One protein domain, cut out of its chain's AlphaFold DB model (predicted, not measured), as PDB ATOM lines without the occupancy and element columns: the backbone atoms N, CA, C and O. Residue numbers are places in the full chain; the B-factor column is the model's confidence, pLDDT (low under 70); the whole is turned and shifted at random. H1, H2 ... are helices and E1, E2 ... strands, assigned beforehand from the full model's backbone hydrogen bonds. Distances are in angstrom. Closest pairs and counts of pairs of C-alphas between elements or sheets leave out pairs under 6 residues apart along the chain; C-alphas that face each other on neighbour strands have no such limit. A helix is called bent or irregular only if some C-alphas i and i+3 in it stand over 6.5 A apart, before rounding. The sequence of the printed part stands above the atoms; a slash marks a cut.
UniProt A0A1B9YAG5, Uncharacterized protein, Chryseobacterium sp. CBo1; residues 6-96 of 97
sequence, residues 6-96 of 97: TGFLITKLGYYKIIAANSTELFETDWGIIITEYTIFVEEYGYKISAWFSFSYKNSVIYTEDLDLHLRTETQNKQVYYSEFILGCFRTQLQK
ATOM      1  N   THR A   6     244.560 303.169 313.894       40.91
ATOM      2  CA  THR A   6     244.811 303.658 312.535       40.91
ATOM      3  C   THR A   6     246.307 303.524 312.248       40.91
ATOM      4  O   THR A   6     247.114 304.325 312.711       40.91
ATOM      5  N   GLY A   7     246.684 302.481 311.515       43.38
ATOM      6  CA  GLY A   7     248.061 302.199 311.112       43.38
ATOM      7  C   GLY A   7     248.099 301.553 309.730       43.38
ATOM      8  O   GLY A   7     247.070 301.107 309.228       43.38
ATOM      9  N   PHE A   8     249.272 301.532 309.102       46.00
ATOM     10  CA  PHE A   8     249.494 300.847 307.831       46.00
ATOM     11  C   PHE A   8     250.761 299.993 307.920       46.00
ATOM     12  O   PHE A   8     251.763 300.404 308.507       46.00
ATOM     13  N   LEU A   9     250.718 298.810 307.315       51.97
ATOM     14  CA  LEU A   9     251.864 297.921 307.151       51.97
ATOM     15  C   LEU A   9     252.248 297.881 305.672       51.97
ATOM     16  O   LEU A   9     251.369 297.761 304.823       51.97
ATOM     17  N   ILE A  10     253.550 297.932 305.383       60.53
ATOM     18  CA  ILE A  10     254.119 297.599 304.073       60.53
ATOM     19  C   ILE A  10     255.098 296.452 304.304       60.53
ATOM     20  O   ILE A  10     256.074 296.605 305.037       60.53
ATOM     21  N   THR A  11     254.840 295.294 303.700       58.16
ATOM     22  CA  THR A  11     255.712 294.118 303.825       58.16
ATOM     23  C   THR A  11     256.078 293.554 302.456       58.16
ATOM     24  O   THR A  11     255.247 293.535 301.545       58.16
ATOM     25  N   LYS A  12     257.332 293.100 302.326       54.16
ATOM     26  CA  LYS A  12     257.849 292.344 301.181       54.16
ATOM     27  C   LYS A  12     258.009 290.892 301.612       54.16
ATOM     28  O   LYS A  12     258.851 290.590 302.455       54.16
ATOM     29  N   LEU A  13     257.228 289.995 301.021       52.94
ATOM     30  CA  LEU A  13     257.269 288.568 301.337       52.94
ATOM     31  C   LEU A  13     257.680 287.773 300.099       52.94
ATOM     32  O   LEU A  13     257.076 287.889 299.037       52.94
ATOM     33  N   GLY A  14     258.740 286.979 300.236       47.38
ATOM     34  CA  GLY A  14     259.123 285.993 299.234       47.38
ATOM     35  C   GLY A  14     258.186 284.794 299.331       47.38
ATOM     36  O   GLY A  14     258.305 284.015 300.267       47.38
ATOM     37  N   TYR A  15     257.292 284.662 298.349       42.97
ATOM     38  CA  TYR A  15     256.291 283.601 298.202       42.97
ATOM     39  C   TYR A  15     255.154 283.558 299.250       42.97
ATOM     40  O   TYR A  15     255.338 283.720 300.449       42.97
ATOM     41  N   TYR A  16     253.973 283.215 298.724       44.19
ATOM     42  CA  TYR A  16     252.697 282.874 299.371       44.19
ATOM     43  C   TYR A  16     251.643 283.982 299.558       44.19
ATOM     44  O   TYR A  16     251.709 284.886 300.385       44.19
ATOM     45  N   LYS A  17     250.576 283.762 298.784       42.97
ATOM     46  CA  LYS A  17     249.292 284.447 298.591       42.97
ATOM     47  C   LYS A  17     248.391 284.539 299.845       42.97
ATOM     48  O   LYS A  17     247.179 284.608 299.697       42.97
ATOM     49  N   ILE A  18     248.924 284.486 301.071       46.75
ATOM     50  CA  ILE A  18     248.104 284.269 302.291       46.75
ATOM     51  C   ILE A  18     248.164 285.424 303.309       46.75
ATOM     52  O   ILE A  18     247.385 285.452 304.254       46.75
ATOM     53  N   ILE A  19     249.008 286.442 303.129       51.94
ATOM     54  CA  ILE A  19     249.271 287.386 304.238       51.94
ATOM     55  C   ILE A  19     248.443 288.687 304.153       51.94
ATOM     56  O   ILE A  19     248.356 289.433 305.126       51.94
ATOM     57  N   ALA A  20     247.737 288.947 303.045       50.25
ATOM     58  CA  ALA A  20     246.976 290.195 302.886       50.25
ATOM     59  C   ALA A  20     245.746 290.281 303.806       50.25
ATOM     60  O   ALA A  20     245.502 291.337 304.383       50.25
ATOM     61  N   ALA A  21     245.024 289.174 304.014       51.22
ATOM     62  CA  ALA A  21     243.894 289.134 304.948       51.22
ATOM     63  C   ALA A  21     244.339 289.022 306.419       51.22
ATOM     64  O   ALA A  21     243.727 289.626 307.291       51.22
ATOM     65  N   ASN A  22     245.439 288.306 306.686       58.88
ATOM     66  CA  ASN A  22     245.885 288.013 308.054       58.88
ATOM     67  C   ASN A  22     246.753 289.121 308.675       58.88
ATOM     68  O   ASN A  22     246.971 289.121 309.883       58.88
ATOM     69  N   SER A  23     247.292 290.050 307.880       61.56
ATOM     70  CA  SER A  23     248.175 291.109 308.396       61.56
ATOM     71  C   SER A  23     247.425 292.180 309.189       61.56
ATOM     72  O   SER A  23     247.895 292.570 310.252       61.56
ATOM     73  N   THR A  24     246.249 292.620 308.740       64.19
ATOM     74  CA  THR A  24     245.436 293.598 309.486       64.19
ATOM     75  C   THR A  24     244.962 293.054 310.828       64.19
ATOM     76  O   THR A  24     244.920 293.795 311.804       64.19
ATOM     77  N   GLU A  25     244.679 291.751 310.899       68.44
ATOM     78  CA  GLU A  25     244.323 291.072 312.146       68.44
ATOM     79  C   GLU A  25     245.526 290.969 313.092       68.44
ATOM     80  O   GLU A  25     245.409 291.298 314.268       68.44
ATOM     81  N   LEU A  26     246.699 290.583 312.574       70.88
ATOM     82  CA  LEU A  26     247.921 290.430 313.370       70.88
ATOM     83  C   LEU A  26     248.400 291.749 313.997       70.88
ATOM     84  O   LEU A  26     248.967 291.737 315.087       70.88
ATOM     85  N   PHE A  27     248.210 292.868 313.295       73.19
ATOM     86  CA  PHE A  27     248.687 294.188 313.721       73.19
ATOM     87  C   PHE A  27     247.573 295.114 314.222       73.19
ATOM     88  O   PHE A  27     247.842 296.282 314.495       73.19
ATOM     89  N   GLU A  28     246.344 294.604 314.343       78.75
ATOM     90  CA  GLU A  28     245.163 295.354 314.792       78.75
ATOM     91  C   GLU A  28     244.913 296.653 313.995       78.75
ATOM     92  O   GLU A  28     244.387 297.633 314.522       78.75
ATOM     93  N   THR A  29     245.283 296.678 312.712       81.38
ATOM     94  CA  THR A  29     245.134 297.851 311.837       81.38
ATOM     95  C   THR A  29     243.920 297.723 310.933       81.38
ATOM     96  O   THR A  29     243.704 296.672 310.338       81.38
ATOM     97  N   ASP A  30     243.194 298.818 310.707       85.62
ATOM     98  CA  ASP A  30     242.070 298.807 309.761       85.62
ATOM     99  C   ASP A  30     242.509 298.535 308.316       85.62
ATOM    100  O   ASP A  30     241.765 297.896 307.578       85.62
ATOM    101  N   TRP A  31     243.697 298.999 307.913       88.62
ATOM    102  CA  TRP A  31     244.187 298.939 306.534       88.62
ATOM    103  C   TRP A  31     245.531 298.214 306.423       88.62
ATOM    104  O   TRP A  31     246.414 298.394 307.258       88.62
ATOM    105  N   GLY A  32     245.717 297.448 305.348       86.25
ATOM    106  CA  GLY A  32     246.975 296.766 305.039       86.25
ATOM    107  C   GLY A  32     247.375 296.934 303.577       86.25
ATOM    108  O   GLY A  32     246.518 296.924 302.693       86.25
ATOM    109  N   ILE A  33     248.679 297.078 303.317       87.44
ATOM    110  CA  ILE A  33     249.255 297.080 301.969       87.44
ATOM    111  C   ILE A  33     250.310 295.975 301.890       87.44
ATOM    112  O   ILE A  33     251.269 295.947 302.659       87.44
ATOM    113  N   ILE A  34     250.171 295.066 300.929       82.38
ATOM    114  CA  ILE A  34     251.177 294.023 300.686       82.38
ATOM    115  C   ILE A  34     251.714 294.149 299.280       82.38
ATOM    116  O   ILE A  34     250.932 294.319 298.351       82.38
ATOM    117  N   ILE A  35     253.033 294.013 299.137       79.94
ATOM    118  CA  ILE A  35     253.731 294.034 297.855       79.94
ATOM    119  C   ILE A  35     254.566 292.760 297.751       79.94
ATOM    120  O   ILE A  35     255.400 292.469 298.610       79.94
ATOM    121  N   THR A  36     254.358 291.999 296.686       76.62
ATOM    122  CA  THR A  36     255.109 290.775 296.408       76.62
ATOM    123  C   THR A  36     255.806 290.914 295.068       76.62
ATOM    124  O   THR A  36     255.160 290.938 294.024       76.62
ATOM    125  N   GLU A  37     257.133 290.983 295.093       74.25
ATOM    126  CA  GLU A  37     257.949 290.876 293.884       74.25
ATOM    127  C   GLU A  37     258.155 289.403 293.520       74.25
ATOM    128  O   GLU A  37     258.346 288.547 294.386       74.25
ATOM    129  N   TYR A  38     258.156 289.112 292.226       68.88
ATOM    130  CA  TYR A  38     258.432 287.795 291.679       68.88
ATOM    131  C   TYR A  38     259.184 287.928 290.355       68.88
ATOM    132  O   TYR A  38     259.132 288.953 289.683       68.88
ATOM    133  N   THR A  39     259.950 286.903 289.994       70.25
ATOM    134  CA  THR A  39     260.690 286.876 288.727       70.25
ATOM    135  C   THR A  39     260.086 285.809 287.836       70.25
ATOM    136  O   THR A  39     259.968 284.655 288.245       70.25
ATOM    137  N   ILE A  40     259.701 286.195 286.626       68.94
ATOM    138  CA  ILE A  40     259.177 285.300 285.599       68.94
ATOM    139  C   ILE A  40     260.243 285.167 284.518       68.94
ATOM    140  O   ILE A  40     260.824 286.161 284.089       68.94
ATOM    141  N   PHE A  41     260.495 283.948 284.058       72.06
ATOM    142  CA  PHE A  41     261.249 283.749 282.828       72.06
ATOM    143  C   PHE A  41     260.305 283.899 281.629       72.06
ATOM    144  O   PHE A  41     259.291 283.207 281.554       72.06
ATOM    145  N   VAL A  42     260.625 284.813 280.716       74.56
ATOM    146  CA  VAL A  42     259.889 285.065 279.473       74.56
ATOM    147  C   VAL A  42     260.833 284.760 278.316       74.56
ATOM    148  O   VAL A  42     261.871 285.407 278.198       74.56
ATOM    149  N   GLU A  43     260.482 283.791 277.469       72.31
ATOM    150  CA  GLU A  43     261.376 283.254 276.427       72.31
ATOM    151  C   GLU A  43     262.008 284.341 275.536       72.31
ATOM    152  O   GLU A  43     263.193 284.260 275.228       72.31
ATOM    153  N   GLU A  44     261.257 285.392 275.190       72.19
ATOM    154  CA  GLU A  44     261.727 286.498 274.338       72.19
ATOM    155  C   GLU A  44     262.626 287.527 275.050       72.19
ATOM    156  O   GLU A  44     263.419 288.202 274.396       72.19
ATOM    157  N   TYR A  45     262.514 287.675 276.375       60.50
ATOM    158  CA  TYR A  45     263.117 288.794 277.125       60.50
ATOM    159  C   TYR A  45     264.031 288.351 278.278       60.50
ATOM    160  O   TYR A  45     264.590 289.191 278.986       60.50
ATOM    161  N   GLY A  46     264.197 287.043 278.489       74.44
ATOM    162  CA  GLY A  46     264.924 286.492 279.630       74.44
ATOM    163  C   GLY A  46     264.134 286.640 280.933       74.44
ATOM    164  O   GLY A  46     262.939 286.363 280.990       74.44
ATOM    165  N   TYR A  47     264.791 287.050 282.018       65.69
ATOM    166  CA  TYR A  47     264.115 287.243 283.302       65.69
ATOM    167  C   TYR A  47     263.417 288.606 283.372       65.69
ATOM    168  O   TYR A  47     264.063 289.654 283.335       65.69
ATOM    169  N   LYS A  48     262.097 288.583 283.553       69.88
ATOM    170  CA  LYS A  48     261.265 289.744 283.860       69.88
ATOM    171  C   LYS A  48     260.990 289.778 285.359       69.88
ATOM    172  O   LYS A  48     260.455 288.825 285.921       69.88
ATOM    173  N   ILE A  49     261.346 290.882 286.007       70.38
ATOM    174  CA  ILE A  49     260.878 291.148 287.368       70.38
ATOM    175  C   ILE A  49     259.452 291.682 287.233       70.38
ATOM    176  O   ILE A  49     259.206 292.569 286.423       70.38
ATOM    177  N   SER A  50     258.532 291.151 288.016       73.62
ATOM    178  CA  SER A  50     257.167 291.646 288.152       73.62
ATOM    179  C   SER A  50     256.863 291.827 289.634       73.62
ATOM    180  O   SER A  50     257.540 291.261 290.497       73.62
ATOM    181  N   ALA A  51     255.844 292.608 289.955       76.75
ATOM    182  CA  ALA A  51     255.298 292.634 291.302       76.75
ATOM    183  C   ALA A  51     253.780 292.589 291.242       76.75
ATOM    184  O   ALA A  51     253.194 292.935 290.228       76.75
ATOM    185  N   TRP A  52     253.142 292.171 292.321       82.81
ATOM    186  CA  TRP A  52     251.726 292.430 292.541       82.81
ATOM    187  C   TRP A  52     251.558 293.032 293.924       82.81
ATOM    188  O   TRP A  52     252.357 292.766 294.833       82.81
ATOM    189  N   PHE A  53     250.538 293.861 294.089       86.50
ATOM    190  CA  PHE A  53     250.198 294.436 295.380       86.50
ATOM    191  C   PHE A  53     248.721 294.247 295.691       86.50
ATOM    192  O   PHE A  53     247.899 294.015 294.806       86.50
ATOM    193  N   SER A  54     248.385 294.326 296.973       89.31
ATOM    194  CA  SER A  54     247.007 294.219 297.440       89.31
ATOM    195  C   SER A  54     246.740 295.161 298.599       89.31
ATOM    196  O   SER A  54     247.643 295.459 299.386       89.31
ATOM    197  N   PHE A  55     245.487 295.600 298.694       90.31
ATOM    198  CA  PHE A  55     244.977 296.354 299.830       90.31
ATOM    199  C   PHE A  55     243.961 295.521 300.592       90.31
ATOM    200  O   PHE A  55     243.058 294.929 299.989       90.31
ATOM    201  N   SER A  56     244.090 295.518 301.910       88.25
ATOM    202  CA  SER A  56     243.086 294.990 302.819       88.25
ATOM    203  C   SER A  56     242.467 296.100 303.654       88.25
ATOM    204  O   SER A  56     243.134 297.070 304.012       88.25
ATOM    205  N   TYR A  57     241.177 295.950 303.940       88.44
ATOM    206  CA  TYR A  57     240.427 296.783 304.867       88.44
ATOM    207  C   TYR A  57     239.587 295.879 305.765       88.44
ATOM    208  O   TYR A  57     238.865 295.014 305.259       88.44
ATOM    209  N   LYS A  58     239.703 296.038 307.088       86.88
ATOM    210  CA  LYS A  58     238.983 295.239 308.096       86.88
ATOM    211  C   LYS A  58     239.045 293.733 307.803       86.88
ATOM    212  O   LYS A  58     238.021 293.064 307.671       86.88
ATOM    213  N   ASN A  59     240.266 293.211 307.664       80.50
ATOM    214  CA  ASN A  59     240.563 291.784 307.451       80.50
ATOM    215  C   ASN A  59     240.052 291.194 306.126       80.50
ATOM    216  O   ASN A  59     240.040 289.979 305.949       80.50
ATOM    217  N   SER A  60     239.663 292.039 305.169       84.00
ATOM    218  CA  SER A  60     239.247 291.612 303.831       84.00
ATOM    219  C   SER A  60     240.127 292.256 302.771       84.00
ATOM    220  O   SER A  60     240.344 293.464 302.797       84.00
ATOM    221  N   VAL A  61     240.623 291.468 301.817       88.38
ATOM    222  CA  VAL A  61     241.302 292.005 300.628       88.38
ATOM    223  C   VAL A  61     240.254 292.644 299.720       88.38
ATOM    224  O   VAL A  61     239.332 291.963 299.279       88.38
ATOM    225  N   ILE A  62     240.398 293.939 299.444       91.19
ATOM    226  CA  ILE A  62     239.440 294.718 298.640       91.19
ATOM    227  C   ILE A  62     239.990 295.100 297.264       91.19
ATOM    228  O   ILE A  62     239.236 295.490 296.375       91.19
ATOM    229  N   TYR A  63     241.307 294.999 297.079       91.69
ATOM    230  CA  TYR A  63     241.970 295.362 295.833       91.69
ATOM    231  C   TYR A  63     243.225 294.525 295.628       91.69
ATOM    232  O   TYR A  63     243.958 294.251 296.581       91.69
ATOM    233  N   THR A  64     243.490 294.116 294.392       90.25
ATOM    234  CA  THR A  64     244.734 293.452 293.989       90.25
ATOM    235  C   THR A  64     245.037 293.832 292.551       90.25
ATOM    236  O   THR A  64     244.132 293.816 291.719       90.25
ATOM    237  N   GLU A  65     246.290 294.164 292.266       88.62
ATOM    238  CA  GLU A  65     246.719 294.549 290.924       88.62
ATOM    239  C   GLU A  65     248.166 294.117 290.667       88.62
ATOM    240  O   GLU A  65     249.001 294.100 291.580       88.62
ATOM    241  N   ASP A  66     248.440 293.756 289.414       83.25
ATOM    242  CA  ASP A  66     249.778 293.438 288.924       83.25
ATOM    243  C   ASP A  66     250.505 294.720 288.501       83.25
ATOM    244  O   ASP A  66     249.941 295.628 287.894       83.25
ATOM    245  N   LEU A  67     251.798 294.770 288.790       78.69
ATOM    246  CA  LEU A  67     252.704 295.857 288.467       78.69
ATOM    247  C   LEU A  67     253.737 295.347 287.458       78.69
ATOM    248  O   LEU A  67     254.636 294.565 287.791       78.69
ATOM    249  N   ASP A  68     253.604 295.791 286.208       70.88
ATOM    250  CA  ASP A  68     254.572 295.483 285.160       70.88
ATOM    251  C   ASP A  68     255.814 296.371 285.305       70.88
ATOM    252  O   ASP A  68     255.765 297.589 285.128       70.88
ATOM    253  N   LEU A  69     256.951 295.745 285.607       64.38
ATOM    254  CA  LEU A  69     258.235 296.416 285.770       64.38
ATOM    255  C   LEU A  69     258.983 296.427 284.437       64.38
ATOM    256  O   LEU A  69     260.096 295.906 284.323       64.38
ATOM    257  N   HIS A  70     258.364 296.970 283.387       62.12
ATOM    258  CA  HIS A  70     259.045 297.038 282.103       62.12
ATOM    259  C   HIS A  70     260.312 297.899 282.240       62.12
ATOM    260  O   HIS A  70     260.282 299.015 282.754       62.12
ATOM    261  N   LEU A  71     261.417 297.346 281.732       51.41
ATOM    262  CA  LEU A  71     262.829 297.775 281.725       51.41
ATOM    263  C   LEU A  71     263.154 299.233 281.307       51.41
ATOM    264  O   LEU A  71     264.313 299.540 281.052       51.41
ATOM    265  N   ARG A  72     262.173 300.136 281.209       48.44
ATOM    266  CA  ARG A  72     262.362 301.555 280.861       48.44
ATOM    267  C   ARG A  72     262.465 302.496 282.058       48.44
ATOM    268  O   ARG A  72     262.822 303.652 281.866       48.44
ATOM    269  N   THR A  73     262.234 302.021 283.279       51.72
ATOM    270  CA  THR A  73     262.804 302.683 284.457       51.72
ATOM    271  C   THR A  73     264.304 302.430 284.435       51.72
ATOM    272  O   THR A  73     264.765 301.366 284.864       51.72
ATOM    273  N   GLU A  74     265.057 303.404 283.919       50.62
ATOM    274  CA  GLU A  74     266.452 303.603 284.306       50.62
ATOM    275  C   GLU A  74     266.581 303.380 285.817       50.62
ATOM    276  O   GLU A  74     265.645 303.610 286.584       50.62
ATOM    277  N   THR A  75     267.738 302.907 286.259       52.44
ATOM    278  CA  THR A  75     268.072 302.475 287.626       52.44
ATOM    279  C   THR A  75     267.817 303.523 288.733       52.44
ATOM    280  O   THR A  75     268.158 303.291 289.893       52.44
ATOM    281  N   GLN A  76     267.212 304.672 288.423       54.16
ATOM    282  CA  GLN A  76     266.667 305.617 289.386       54.16
ATOM    283  C   GLN A  76     265.418 305.050 290.074       54.16
ATOM    284  O   GLN A  76     264.279 305.160 289.636       54.16
ATOM    285  N   ASN A  77     265.716 304.421 291.207       69.44
ATOM    286  CA  ASN A  77     264.866 304.172 292.361       69.44
ATOM    287  C   ASN A  77     263.476 303.577 292.077       69.44
ATOM    288  O   ASN A  77     262.447 304.151 292.419       69.44
ATOM    289  N   LYS A  78     263.469 302.352 291.538       68.19
ATOM    290  CA  LYS A  78     262.292 301.472 291.408       68.19
ATOM    291  C   LYS A  78     261.349 301.517 292.621       68.19
ATOM    292  O   LYS A  78     260.138 301.553 292.453       68.19
ATOM    293  N   GLN A  79     261.896 301.583 293.837       71.31
ATOM    294  CA  GLN A  79     261.109 301.666 295.071       71.31
ATOM    295  C   GLN A  79     260.268 302.945 295.163       71.31
ATOM    296  O   GLN A  79     259.133 302.879 295.629       71.31
ATOM    297  N   VAL A  80     260.788 304.089 294.706       78.62
ATOM    298  CA  VAL A  80     260.040 305.356 294.664       78.62
ATOM    299  C   VAL A  80     258.892 305.246 293.675       78.62
ATOM    300  O   VAL A  80     257.753 305.487 294.059       78.62
ATOM    301  N   TYR A  81     259.165 304.782 292.453       77.75
ATOM    302  CA  TYR A  81     258.128 304.606 291.434       77.75
ATOM    303  C   TYR A  81     256.998 303.679 291.914       77.75
ATOM    304  O   TYR A  81     255.820 304.011 291.792       77.75
ATOM    305  N   TYR A  82     257.341 302.542 292.532       77.38
ATOM    306  CA  TYR A  82     256.334 301.618 293.068       77.38
ATOM    307  C   TYR A  82     255.540 302.251 294.200       77.38
ATOM    308  O   TYR A  82     254.325 302.092 294.256       77.38
ATOM    309  N   SER A  83     256.214 302.987 295.083       81.81
ATOM    310  CA  SER A  83     255.555 303.664 296.196       81.81
ATOM    311  C   SER A  83     254.561 304.706 295.689       81.81
ATOM    312  O   SER A  83     253.421 304.713 296.140       81.81
ATOM    313  N   GLU A  84     254.943 305.542 294.723       86.19
ATOM    314  CA  GLU A  84     254.054 306.558 294.147       86.19
ATOM    315  C   GLU A  84     252.828 305.934 293.477       86.19
ATOM    316  O   GLU A  84     251.698 306.342 293.757       86.19
ATOM    317  N   PHE A  85     253.037 304.913 292.643       86.50
ATOM    318  CA  PHE A  85     251.944 304.228 291.958       86.50
ATOM    319  C   PHE A  85     250.979 303.563 292.949       86.50
ATOM    320  O   PHE A  85     249.774 303.822 292.928       86.50
ATOM    321  N   ILE A  86     251.512 302.753 293.871       89.06
ATOM    322  CA  ILE A  86     250.713 302.004 294.847       89.06
ATOM    323  C   ILE A  86     249.972 302.964 295.782       89.06
ATOM    324  O   ILE A  86     248.786 302.765 296.035       89.06
ATOM    325  N   LEU A  87     250.609 304.039 296.255       91.31
ATOM    326  CA  LEU A  87     249.940 305.038 297.095       91.31
ATOM    327  C   LEU A  87     248.866 305.825 296.326       91.31
ATOM    328  O   LEU A  87     247.843 306.191 296.912       91.31
ATOM    329  N   GLY A  88     249.039 306.036 295.019       92.69
ATOM    330  CA  GLY A  88     248.001 306.586 294.143       92.69
ATOM    331  C   GLY A  88     246.762 305.687 294.064       92.69
ATOM    332  O   GLY A  88     245.634 306.150 294.287       92.69
ATOM    333  N   CYS A  89     246.963 304.386 293.833       92.25
ATOM    334  CA  CYS A  89     245.884 303.395 293.874       92.25
ATOM    335  C   CYS A  89     245.239 303.328 295.267       92.25
ATOM    336  O   CYS A  89     244.013 303.288 295.383       92.25
ATOM    337  N   PHE A  90     246.049 303.387 296.329       92.94
ATOM    338  CA  PHE A  90     245.580 303.332 297.712       92.94
ATOM    339  C   PHE A  90     244.670 304.509 298.061       92.94
ATOM    340  O   PHE A  90     243.569 304.303 298.570       92.94
ATOM    341  N   ARG A  91     245.063 305.739 297.701       94.94
ATOM    342  CA  ARG A  91     244.227 306.940 297.874       94.94
ATOM    343  C   ARG A  91     242.843 306.769 297.247       94.94
ATOM    344  O   ARG A  91     241.852 307.196 297.830       94.94
ATOM    345  N   THR A  92     242.776 306.136 296.079       94.50
ATOM    346  CA  THR A  92     241.505 305.878 295.390       94.50
ATOM    347  C   THR A  92     240.627 304.897 296.168       94.50
ATOM    348  O   THR A  92     239.411 305.071 296.199       94.50
ATOM    349  N   GLN A  93     241.210 303.883 296.816       93.38
ATOM    350  CA  GLN A  93     240.449 302.949 297.655       93.38
ATOM    351  C   GLN A  93     240.028 303.566 298.991       93.38
ATOM    352  O   GLN A  93     238.896 303.342 299.411       93.38
ATOM    353  N   LEU A  94     240.865 304.412 299.605       90.81
ATOM    354  CA  LEU A  94     240.502 305.188 300.802       90.81
ATOM    355  C   LEU A  94     239.277 306.086 300.580       90.81
ATOM    356  O   LEU A  94     238.540 306.372 301.508       90.81
ATOM    357  N   GLN A  95     239.054 306.569 299.356       91.69
ATOM    358  CA  GLN A  95     237.878 307.384 299.037       91.69
ATOM    359  C   GLN A  95     236.598 306.556 298.845       91.69
ATOM    360  O   GLN A  95     235.512 307.130 298.785       91.69
ATOM    361  N   LYS A  96     236.714 305.230 298.708       91.19
ATOM    362  CA  LYS A  96     235.595 304.317 298.435       91.19
ATOM    363  C   LYS A  96     235.089 303.575 299.681       91.19
ATOM    364  O   LYS A  96     233.988 303.033 299.617       91.19
TER     365      LYS A  96
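This is residues 6 to 96 of the 97 residues of an uncharacterized protein of Chryseobacterium sp. CBo1 (UniProt A0A1B9YAG5). A long, twisted sheet of four strands lies between two helices: the long helix H2 runs slantwise over one face, and the short helix H1 covers the other face at one end, where E2 begins and E3 ends. The long hairpin of E2 and E3 makes the length of the body, with its turn at residues 43 to 45 at the end away from H1. The printed part has 91 residues, with two named helices and four named strands in the order E1, H1, E2, E3, E4, H2. The sheet is mixed, in the order E1, E2, E3, E4, and the class is mixed, helices and strands. The whole is compact, with a radius of gyration of the C-alphas of 14.1 A, yet elongated, spanning 43 by 25 by 19 A.

The sheet's longest strands are E2, residues 31 to 42, 34.2 A from first to last C-alpha, and E3, residues 46 to 57, 36.6 A. E2 begins at C-alpha 31 (244.187, 298.939, 306.534). E4, residues 60 to 68, measures 24.5 A, and E1, residues 10 to 12, 7.1 A from C-alpha 10 (254.119, 297.599, 304.073). H1, residues 19 to 26, measures 9.7 A and is only just irregular: C-alphas 21 and 24 are 6.55 A apart. H2, residues 78 to 94, measures 24.0 A and ends at C-alpha 94 (240.502, 305.188, 300.802).

E2, E3 and E4 form a meander, each strand the antiparallel neighbour of the one before. In the hairpin E2 and E3, N 36 and O 52 are 2.8 A apart, within hydrogen-bond range. In the hairpin E3 and E4, N 67 and O 51 are 2.7 A apart. The edge strand E1 is parallel to E2, at 26 degrees, with N 35 and O 11 at 3.3 A. E1, H1 and E2 make a strand-helix-strand unit, two parallel neighbour strands with a helix between, and its crossover is right-handed. H1 and H2 lie on opposite faces of the sheet, giving three layers. H1 is over E2 at a height of 6.9 A, along the strands at 22 degrees to E2 on the local plane; its closest C-alphas to E2 are those of Thr 24 and Gly 32, 5.7 A. H2 has a height of 9.6 A and is over E3 and only just over E2, with 3 C-alphas falling on E2. It is only just slantwise, at 30.1 degrees to E3 on the local plane; the closest C-alphas of H2 and E3 are those of Phe 90 and Phe 55, 7.3 A. Every O i to N i+4 pair is within hydrogen-bond range in H2, but 2 of 4 in H1.

The two C-alphas farthest apart are those of Thr 6 and Glu 44, 45.2 A. The printed part has no cut and no long link. The mean pLDDT of the printed part is 72.5, and 35 residues are under 70, among them residues 6 to 25 and 69 to 78.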